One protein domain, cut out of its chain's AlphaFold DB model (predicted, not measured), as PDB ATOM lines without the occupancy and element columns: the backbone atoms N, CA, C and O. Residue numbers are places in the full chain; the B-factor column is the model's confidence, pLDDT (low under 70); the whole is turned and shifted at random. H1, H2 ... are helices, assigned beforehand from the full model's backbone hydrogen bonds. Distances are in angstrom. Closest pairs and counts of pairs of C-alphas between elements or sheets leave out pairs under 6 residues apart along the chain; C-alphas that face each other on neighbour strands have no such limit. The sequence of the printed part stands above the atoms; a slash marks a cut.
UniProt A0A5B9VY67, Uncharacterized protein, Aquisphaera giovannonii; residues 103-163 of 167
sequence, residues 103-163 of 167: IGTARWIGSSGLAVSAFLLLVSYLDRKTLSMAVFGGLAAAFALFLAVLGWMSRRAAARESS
ATOM      1  N   ILE A 103     163.151 244.672 123.686       55.00
ATOM      2  CA  ILE A 103     163.616 243.321 124.053       55.00
ATOM      3  C   ILE A 103     163.746 243.177 125.578       55.00
ATOM      4  O   ILE A 103     163.547 242.091 126.116       55.00
ATOM      5  N   GLY A 104     164.034 244.275 126.285       55.31
ATOM      6  CA  GLY A 104     164.138 244.275 127.742       55.31
ATOM      7  C   GLY A 104     162.812 243.897 128.394       55.31
ATOM      8  O   GLY A 104     162.741 242.896 129.097       55.31
ATOM      9  N   THR A 105     161.748 244.655 128.126       56.22
ATOM     10  CA  THR A 105     160.426 244.483 128.758       56.22
ATOM     11  C   THR A 105     159.754 243.157 128.408       56.22
ATOM     12  O   THR A 105     159.181 242.523 129.289       56.22
ATOM     13  N   ALA A 106     159.886 242.675 127.168       61.28
ATOM     14  CA  ALA A 106     159.362 241.361 126.784       61.28
ATOM     15  C   ALA A 106     160.044 240.215 127.556       61.28
ATOM     16  O   ALA A 106     159.389 239.274 128.009       61.28
ATOM     17  N   ARG A 107     161.361 240.322 127.772       65.69
ATOM     18  CA  ARG A 107     162.140 239.339 128.536       65.69
ATOM     19  C   ARG A 107     161.802 239.375 130.031       65.69
ATOM     20  O   ARG A 107     161.797 238.325 130.666       65.69
ATOM     21  N   TRP A 108     161.437 240.545 130.560       66.69
ATOM     22  CA  TRP A 108     160.926 240.703 131.925       66.69
ATOM     23  C   TRP A 108     159.597 239.970 132.139       66.69
ATOM     24  O   TRP A 108     159.506 239.159 133.058       66.69
ATOM     25  N   ILE A 109     158.617 240.175 131.254       74.06
ATOM     26  CA  ILE A 109     157.288 239.539 131.342       74.06
ATOM     27  C   ILE A 109     157.398 238.012 131.213       74.06
ATOM     28  O   ILE A 109     156.790 237.266 131.983       74.06
ATOM     29  N   GLY A 110     158.231 237.536 130.279       70.56
ATOM     30  CA  GLY A 110     158.509 236.107 130.134       70.56
ATOM     31  C   GLY A 110     159.179 235.510 131.374       70.56
ATOM     32  O   GLY A 110     158.793 234.433 131.827       70.56
ATOM     33  N   SER A 111     160.140 236.225 131.972       75.50
ATOM     34  CA  SER A 111     160.846 235.750 133.170       75.50
ATOM     35  C   SER A 111     159.941 235.664 134.400       75.50
ATOM     36  O   SER A 111     160.034 234.693 135.147       75.50
ATOM     37  N   SER A 112     159.023 236.621 134.583       78.69
ATOM     38  CA  SER A 112     158.081 236.593 135.701       78.69
ATOM     39  C   SER A 112     157.081 235.451 135.561       78.69
ATOM     40  O   SER A 112     156.827 234.751 136.534       78.69
ATOM     41  N   GLY A 113     156.564 235.212 134.350       81.38
ATOM     42  CA  GLY A 113     155.657 234.090 134.099       81.38
ATOM     43  C   GLY A 113     156.328 232.739 134.349       81.38
ATOM     44  O   GLY A 113     155.758 231.882 135.017       81.38
ATOM     45  N   LEU A 114     157.570 232.565 133.883       82.62
ATOM     46  CA  LEU A 114     158.326 231.329 134.093       82.62
ATOM     47  C   LEU A 114     158.663 231.109 135.573       82.62
ATOM     48  O   LEU A 114     158.543 229.988 136.060       82.62
ATOM     49  N   ALA A 115     159.019 232.170 136.301       80.62
ATOM     50  CA  ALA A 115     159.276 232.099 137.736       80.62
ATOM     51  C   ALA A 115     158.017 231.718 138.530       80.62
ATOM     52  O   ALA A 115     158.089 230.849 139.395       80.62
ATOM     53  N   VAL A 116     156.860 232.312 138.208       79.88
ATOM     54  CA  VAL A 116     155.578 231.978 138.854       79.88
ATOM     55  C   VAL A 116     155.182 230.534 138.551       79.88
ATOM     56  O   VAL A 116     154.849 229.791 139.470       79.88
ATOM     57  N   SER A 117     155.286 230.094 137.295       78.75
ATOM     58  CA  SER A 117     154.987 228.708 136.917       78.75
ATOM     59  C   SER A 117     155.917 227.703 137.603       78.75
ATOM     60  O   SER A 117     155.445 226.704 138.139       78.75
ATOM     61  N   ALA A 118     157.226 227.973 137.648       79.94
ATOM     62  CA  ALA A 118     158.190 227.124 138.346       79.94
ATOM     63  C   ALA A 118     157.926 227.079 139.860       79.94
ATOM     64  O   ALA A 118     158.027 226.017 140.470       79.94
ATOM     65  N   PHE A 119     157.538 228.209 140.456       77.44
ATOM     66  CA  PHE A 119     157.167 228.295 141.866       77.44
ATOM     67  C   PHE A 119     155.922 227.461 142.181       77.44
ATOM     68  O   PHE A 119     155.954 226.649 143.100       77.44
ATOM     69  N   LEU A 120     154.852 227.591 141.391       79.62
ATOM     70  CA  LEU A 120     153.629 226.802 141.574       79.62
ATOM     71  C   LEU A 120     153.886 225.298 141.401       79.62
ATOM     72  O   LEU A 120     153.363 224.489 142.167       79.62
ATOM     73  N   LEU A 121     154.732 224.920 140.439       79.31
ATOM     74  CA  LEU A 121     155.117 223.528 140.201       79.31
ATOM     75  C   LEU A 121     155.949 222.967 141.366       79.31
ATOM     76  O   LEU A 121     155.741 221.829 141.781       79.31
ATOM     77  N   LEU A 122     156.832 223.783 141.948       75.31
ATOM     78  CA  LEU A 122     157.599 223.431 143.142       75.31
ATOM     79  C   LEU A 122     156.701 223.281 144.378       75.31
ATOM     80  O   LEU A 122     156.858 222.317 145.122       75.31
ATOM     81  N   VAL A 123     155.735 224.183 144.573       75.56
ATOM     82  CA  VAL A 123     154.739 224.086 145.652       75.56
ATOM     83  C   VAL A 123     153.915 222.806 145.504       75.56
ATOM     84  O   VAL A 123     153.796 222.062 146.466       75.56
ATOM     85  N   SER A 124     153.429 222.488 144.299       69.75
ATOM     86  CA  SER A 124     152.689 221.245 144.030       69.75
ATOM     87  C   SER A 124     153.539 219.983 144.246       69.75
ATOM     88  O   SER A 124     153.052 218.978 144.763       69.75
ATOM     89  N   TYR A 125     154.829 220.028 143.898       72.88
ATOM     90  CA  TYR A 125     155.763 218.928 144.146       72.88
ATOM     91  C   TYR A 125     156.037 218.719 145.645       72.88
ATOM     92  O   TYR A 125     156.152 217.579 146.101       72.88
ATOM     93  N   LEU A 126     156.125 219.807 146.411       66.88
ATOM     94  CA  LEU A 126     156.358 219.783 147.855       66.88
ATOM     95  C   LEU A 126     155.097 219.457 148.653       66.88
ATOM     96  O   LEU A 126     155.201 218.810 149.684       66.88
ATOM     97  N   ASP A 127     153.911 219.812 148.164       67.81
ATOM     98  CA  ASP A 127     152.637 219.392 148.760       67.81
ATOM     99  C   ASP A 127     152.518 217.855 148.798       67.81
ATOM    100  O   ASP A 127     151.996 217.262 149.739       67.81
ATOM    101  N   ARG A 128     153.152 217.176 147.833       65.75
ATOM    102  CA  ARG A 128     153.293 215.711 147.802       65.75
ATOM    103  C   ARG A 128     154.230 215.126 148.868       65.75
ATOM    104  O   ARG A 128     154.195 213.919 149.095       65.75
ATOM    105  N   LYS A 129     155.096 215.930 149.485       64.12
ATOM    106  CA  LYS A 129     156.070 215.531 150.515       64.12
ATOM    107  C   LYS A 129     155.965 216.521 151.672       64.12
ATOM    108  O   LYS A 129     156.660 217.524 151.656       64.12
ATOM    109  N   THR A 130     155.136 216.222 152.672       60.78
ATOM    110  CA  THR A 130     154.934 216.962 153.940       60.78
ATOM    111  C   THR A 130     156.236 217.440 154.622       60.78
ATOM    112  O   THR A 130     156.689 216.875 155.612       60.78
ATOM    113  N   LEU A 131     156.853 218.495 154.090       60.06
ATOM    114  CA  LEU A 131     158.070 219.171 154.553       60.06
ATOM    115  C   LEU A 131     157.784 220.683 154.546       60.06
ATOM    116  O   LEU A 131     158.359 221.459 153.786       60.06
ATOM    117  N   SER A 132     156.802 221.092 155.348       65.88
ATOM    118  CA  SER A 132     155.933 222.224 154.994       65.88
ATOM    119  C   SER A 132     156.276 223.593 155.600       65.88
ATOM    120  O   SER A 132     155.542 224.538 155.352       65.88
ATOM    121  N   MET A 133     157.354 223.765 156.375       59.03
ATOM    122  CA  MET A 133     157.609 225.055 157.064       59.03
ATOM    123  C   MET A 133     158.901 225.756 156.626       59.03
ATOM    124  O   MET A 133     158.864 226.906 156.186       59.03
ATOM    125  N   ALA A 134     160.048 225.071 156.667       62.81
ATOM    126  CA  ALA A 134     161.336 225.694 156.339       62.81
ATOM    127  C   ALA A 134     161.450 226.089 154.855       62.81
ATOM    128  O   ALA A 134     162.015 227.129 154.517       62.81
ATOM    129  N   VAL A 135     160.868 225.284 153.965       67.50
ATOM    130  CA  VAL A 135     160.927 225.523 152.518       67.50
ATOM    131  C   VAL A 135     160.000 226.669 152.106       67.50
ATOM    132  O   VAL A 135     160.365 227.479 151.257       67.50
ATOM    133  N   PHE A 136     158.846 226.802 152.769       66.12
ATOM    134  CA  PHE A 136     157.906 227.900 152.535       66.12
ATOM    135  C   PHE A 136     158.515 229.250 152.938       66.12
ATOM    136  O   PHE A 136     158.468 230.209 152.169       66.12
ATOM    137  N   GLY A 137     159.170 229.299 154.105       69.44
ATOM    138  CA  GLY A 137     159.901 230.483 154.560       69.44
ATOM    139  C   GLY A 137     161.089 230.827 153.659       69.44
ATOM    140  O   GLY A 137     161.254 231.985 153.275       69.44
ATOM    141  N   GLY A 138     161.876 229.823 153.257       75.50
ATOM    142  CA  GLY A 138     163.013 230.016 152.354       75.50
ATOM    143  C   GLY A 138     162.601 230.569 150.989       75.50
ATOM    144  O   GLY A 138     163.225 231.499 150.480       75.50
ATOM    145  N   LEU A 139     161.510 230.056 150.420       71.88
ATOM    146  CA  LEU A 139     160.997 230.530 149.137       71.88
ATOM    147  C   LEU A 139     160.367 231.923 149.228       71.88
ATOM    148  O   LEU A 139     160.613 232.750 148.352       71.88
ATOM    149  N   ALA A 140     159.605 232.212 150.287       75.38
ATOM    150  CA  ALA A 140     159.053 233.546 150.510       75.38
ATOM    151  C   ALA A 140     160.169 234.592 150.672       75.38
ATOM    152  O   ALA A 140     160.105 235.664 150.070       75.38
ATOM    153  N   ALA A 141     161.229 234.259 151.416       77.56
ATOM    154  CA  ALA A 141     162.397 235.120 151.577       77.56
ATOM    155  C   ALA A 141     163.156 235.319 150.255       77.56
ATOM    156  O   ALA A 141     163.512 236.449 149.920       77.56
ATOM    157  N   ALA A 142     163.361 234.254 149.474       81.50
ATOM    158  CA  ALA A 142     164.010 234.338 148.167       81.50
ATOM    159  C   ALA A 142     163.202 235.191 147.175       81.50
ATOM    160  O   ALA A 142     163.771 236.020 146.465       81.50
ATOM    161  N   PHE A 143     161.876 235.039 147.157       79.44
ATOM    162  CA  PHE A 143     160.986 235.844 146.323       79.44
ATOM    163  C   PHE A 143     160.981 237.318 146.748       79.44
ATOM    164  O   PHE A 143     161.113 238.207 145.907       79.44
ATOM    165  N   ALA A 144     160.910 237.592 148.053       80.56
ATOM    166  CA  ALA A 144     161.001 238.948 148.583       80.56
ATOM    167  C   ALA A 144     162.351 239.605 148.245       80.56
ATOM    168  O   ALA A 144     162.382 240.756 147.807       80.56
ATOM    169  N   LEU A 145     163.459 238.864 148.370       88.19
ATOM    170  CA  LEU A 145     164.788 239.316 147.954       88.19
ATOM    171  C   LEU A 145     164.838 239.618 146.458       88.19
ATOM    172  O   LEU A 145     165.358 240.659 146.065       88.19
ATOM    173  N   PHE A 146     164.264 238.749 145.628       85.50
ATOM    174  CA  PHE A 146     164.198 238.966 144.190       85.50
ATOM    175  C   PHE A 146     163.455 240.268 143.860       85.50
ATOM    176  O   PHE A 146     164.002 241.123 143.165       85.50
ATOM    177  N   LEU A 147     162.269 240.495 144.435       83.50
ATOM    178  CA  LEU A 147     161.523 241.746 144.249       83.50
ATOM    179  C   LEU A 147     162.284 242.976 144.769       83.50
ATOM    180  O   LEU A 147     162.284 244.024 144.118       83.50
ATOM    181  N   ALA A 148     162.965 242.860 145.910       87.31
ATOM    182  CA  ALA A 148     163.751 243.947 146.484       87.31
ATOM    183  C   ALA A 148     164.936 244.334 145.586       87.31
ATOM    184  O   ALA A 148     165.147 245.521 145.317       87.31
ATOM    185  N   VAL A 149     165.672 243.345 145.071       89.56
ATOM    186  CA  VAL A 149     166.782 243.555 144.131       89.56
ATOM    187  C   VAL A 149     166.275 244.199 142.845       89.56
ATOM    188  O   VAL A 149     166.885 245.149 142.354       89.56
ATOM    189  N   LEU A 150     165.126 243.760 142.331       84.00
ATOM    190  CA  LEU A 150     164.510 244.351 141.146       84.00
ATOM    191  C   LEU A 150     164.099 245.805 141.349       84.00
ATOM    192  O   LEU A 150     164.447 246.661 140.534       84.00
ATOM    193  N   GLY A 151     163.423 246.108 142.456       83.88
ATOM    194  CA  GLY A 151     163.052 247.477 142.805       83.88
ATOM    195  C   GLY A 151     164.269 248.368 143.074       83.88
ATOM    196  O   GLY A 151     164.232 249.578 142.861       83.88
ATOM    197  N   TRP A 152     165.375 247.807 143.555       90.50
ATOM    198  CA  TRP A 152     166.617 248.553 143.736       90.50
ATOM    199  C   TRP A 152     167.326 248.837 142.410       90.50
ATOM    200  O   TRP A 152     167.758 249.965 142.170       90.50
ATOM    201  N   MET A 153     167.393 247.848 141.519       85.19
ATOM    202  CA  MET A 153     167.980 247.999 140.188       85.19
ATOM    203  C   MET A 153     167.191 248.987 139.323       85.19
ATOM    204  O   MET A 153     167.802 249.808 138.640       85.19
ATOM    205  N   SER A 154     165.855 248.975 139.390       81.31
ATOM    206  CA  SER A 154     165.016 249.945 138.673       81.31
ATOM    207  C   SER A 154     165.229 251.374 139.181       81.31
ATOM    208  O   SER A 154     165.408 252.294 138.383       81.31
ATOM    209  N   ARG A 155     165.321 251.563 140.503       80.69
ATOM    210  CA  ARG A 155     165.635 252.865 141.115       80.69
ATOM    211  C   ARG A 155     167.025 253.369 140.737       80.69
ATOM    212  O   ARG A 155     167.188 254.545 140.429       80.69
ATOM    213  N   ARG A 156     168.025 252.483 140.699       82.75
ATOM    214  CA  ARG A 156     169.382 252.835 140.249       82.75
ATOM    215  C   ARG A 156     169.440 253.202 138.770       82.75
ATOM    216  O   ARG A 156     170.225 254.074 138.407       82.75
ATOM    217  N   ALA A 157     168.630 252.561 137.930       76.19
ATOM    218  CA  ALA A 157     168.520 252.929 136.523       76.19
ATOM    219  C   ALA A 157     167.935 254.345 136.362       76.19
ATOM    220  O   ALA A 157     168.519 255.146 135.639       76.19
ATOM    221  N   ALA A 158     166.878 254.681 137.109       73.94
ATOM    222  CA  ALA A 158     166.273 256.017 137.089       73.94
ATOM    223  C   ALA A 158     167.219 257.118 137.612       73.94
ATOM    224  O   ALA A 158     167.308 258.193 137.028       73.94
ATOM    225  N   ALA A 159     167.989 256.841 138.671       73.94
ATOM    226  CA  ALA A 159     168.951 257.804 139.217       73.94
ATOM    227  C   ALA A 159     170.088 258.139 138.230       73.94
ATOM    228  O   ALA A 159     170.510 259.290 138.140       73.94
ATOM    229  N   ARG A 160     170.554 257.159 137.443       71.56
ATOM    230  CA  ARG A 160     171.605 257.373 136.430       71.56
ATOM    231  C   ARG A 160     171.144 258.215 135.243       71.56
ATOM    232  O   ARG A 160     171.963 258.911 134.654       71.56
ATOM    233  N   GLU A 161     169.860 258.157 134.889       71.19
ATOM    234  CA  GLU A 161     169.298 259.007 133.833       71.19
ATOM    235  C   GLU A 161     169.212 260.475 134.286       71.19
ATOM    236  O   GLU A 161     169.447 261.366 133.477       71.19
ATOM    237  N   SER A 162     168.986 260.736 135.581       65.12
ATOM    238  CA  SER A 162     168.958 262.107 136.121       65.12
ATOM    239  C   SER A 162     170.332 262.782 136.202       65.12
ATOM    240  O   SER A 162     170.421 263.994 136.060       65.12
ATOM    241  N   SER A 163     171.415 262.015 136.376       64.19
ATOM    242  CA  SER A 163     172.772 262.567 136.516       64.19
ATOM    243  C   SER A 163     173.514 262.769 135.189       64.19
ATOM    244  O   SER A 163     174.590 263.350 135.183       64.19
TER     245      SER A 163
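Overview. This is residues 103 to 163 of the 167 residues of an uncharacterized protein of Aquisphaera giovannonii (UniProt A0A5B9VY67). Two long helices, H2 and H1, make a narrow, open V, the chain folding back at residues 128 to 133, and the free ends of the helices spread apart. The 61 printed residues hold two named helices, H1 then H2, and no named strand; the class is all helix. The whole is only just loose, close to extended, with a radius of gyration of the C-alphas of 15.6 A, and its spans are 52 by 23 by 6 A.

Arrangement. H2, residues 134 to 163, and H1, residues 103 to 127, are near each other, with 10 pairs of C-alphas within 10 A and the closest at 8.5 A. Residues 144 to 163 of H2 and 103 to 114 of H1 stand free. In both helices every O i to N i+4 pair is within hydrogen-bond range.

Along the chain. H2 is 43.4 A long, from C-alpha 134 at (161.336, 225.694, 156.339) to C-alpha 163 at (172.772, 262.567, 136.516). H1 is 36.1 A long and begins with C-alpha 103 at (163.616, 243.321, 124.053).

Size, cuts and confidence. The outline is a rod; the two farthest C-alphas, of Arg 128 and Ser 163, are 52.0 A apart. The printed part has no cut, and the link from H1 to H2 is short. Mean pLDDT of the printed part is 73.9, with residues 103 to 108, 124, 126 to 137 and 162 to 163 under 70.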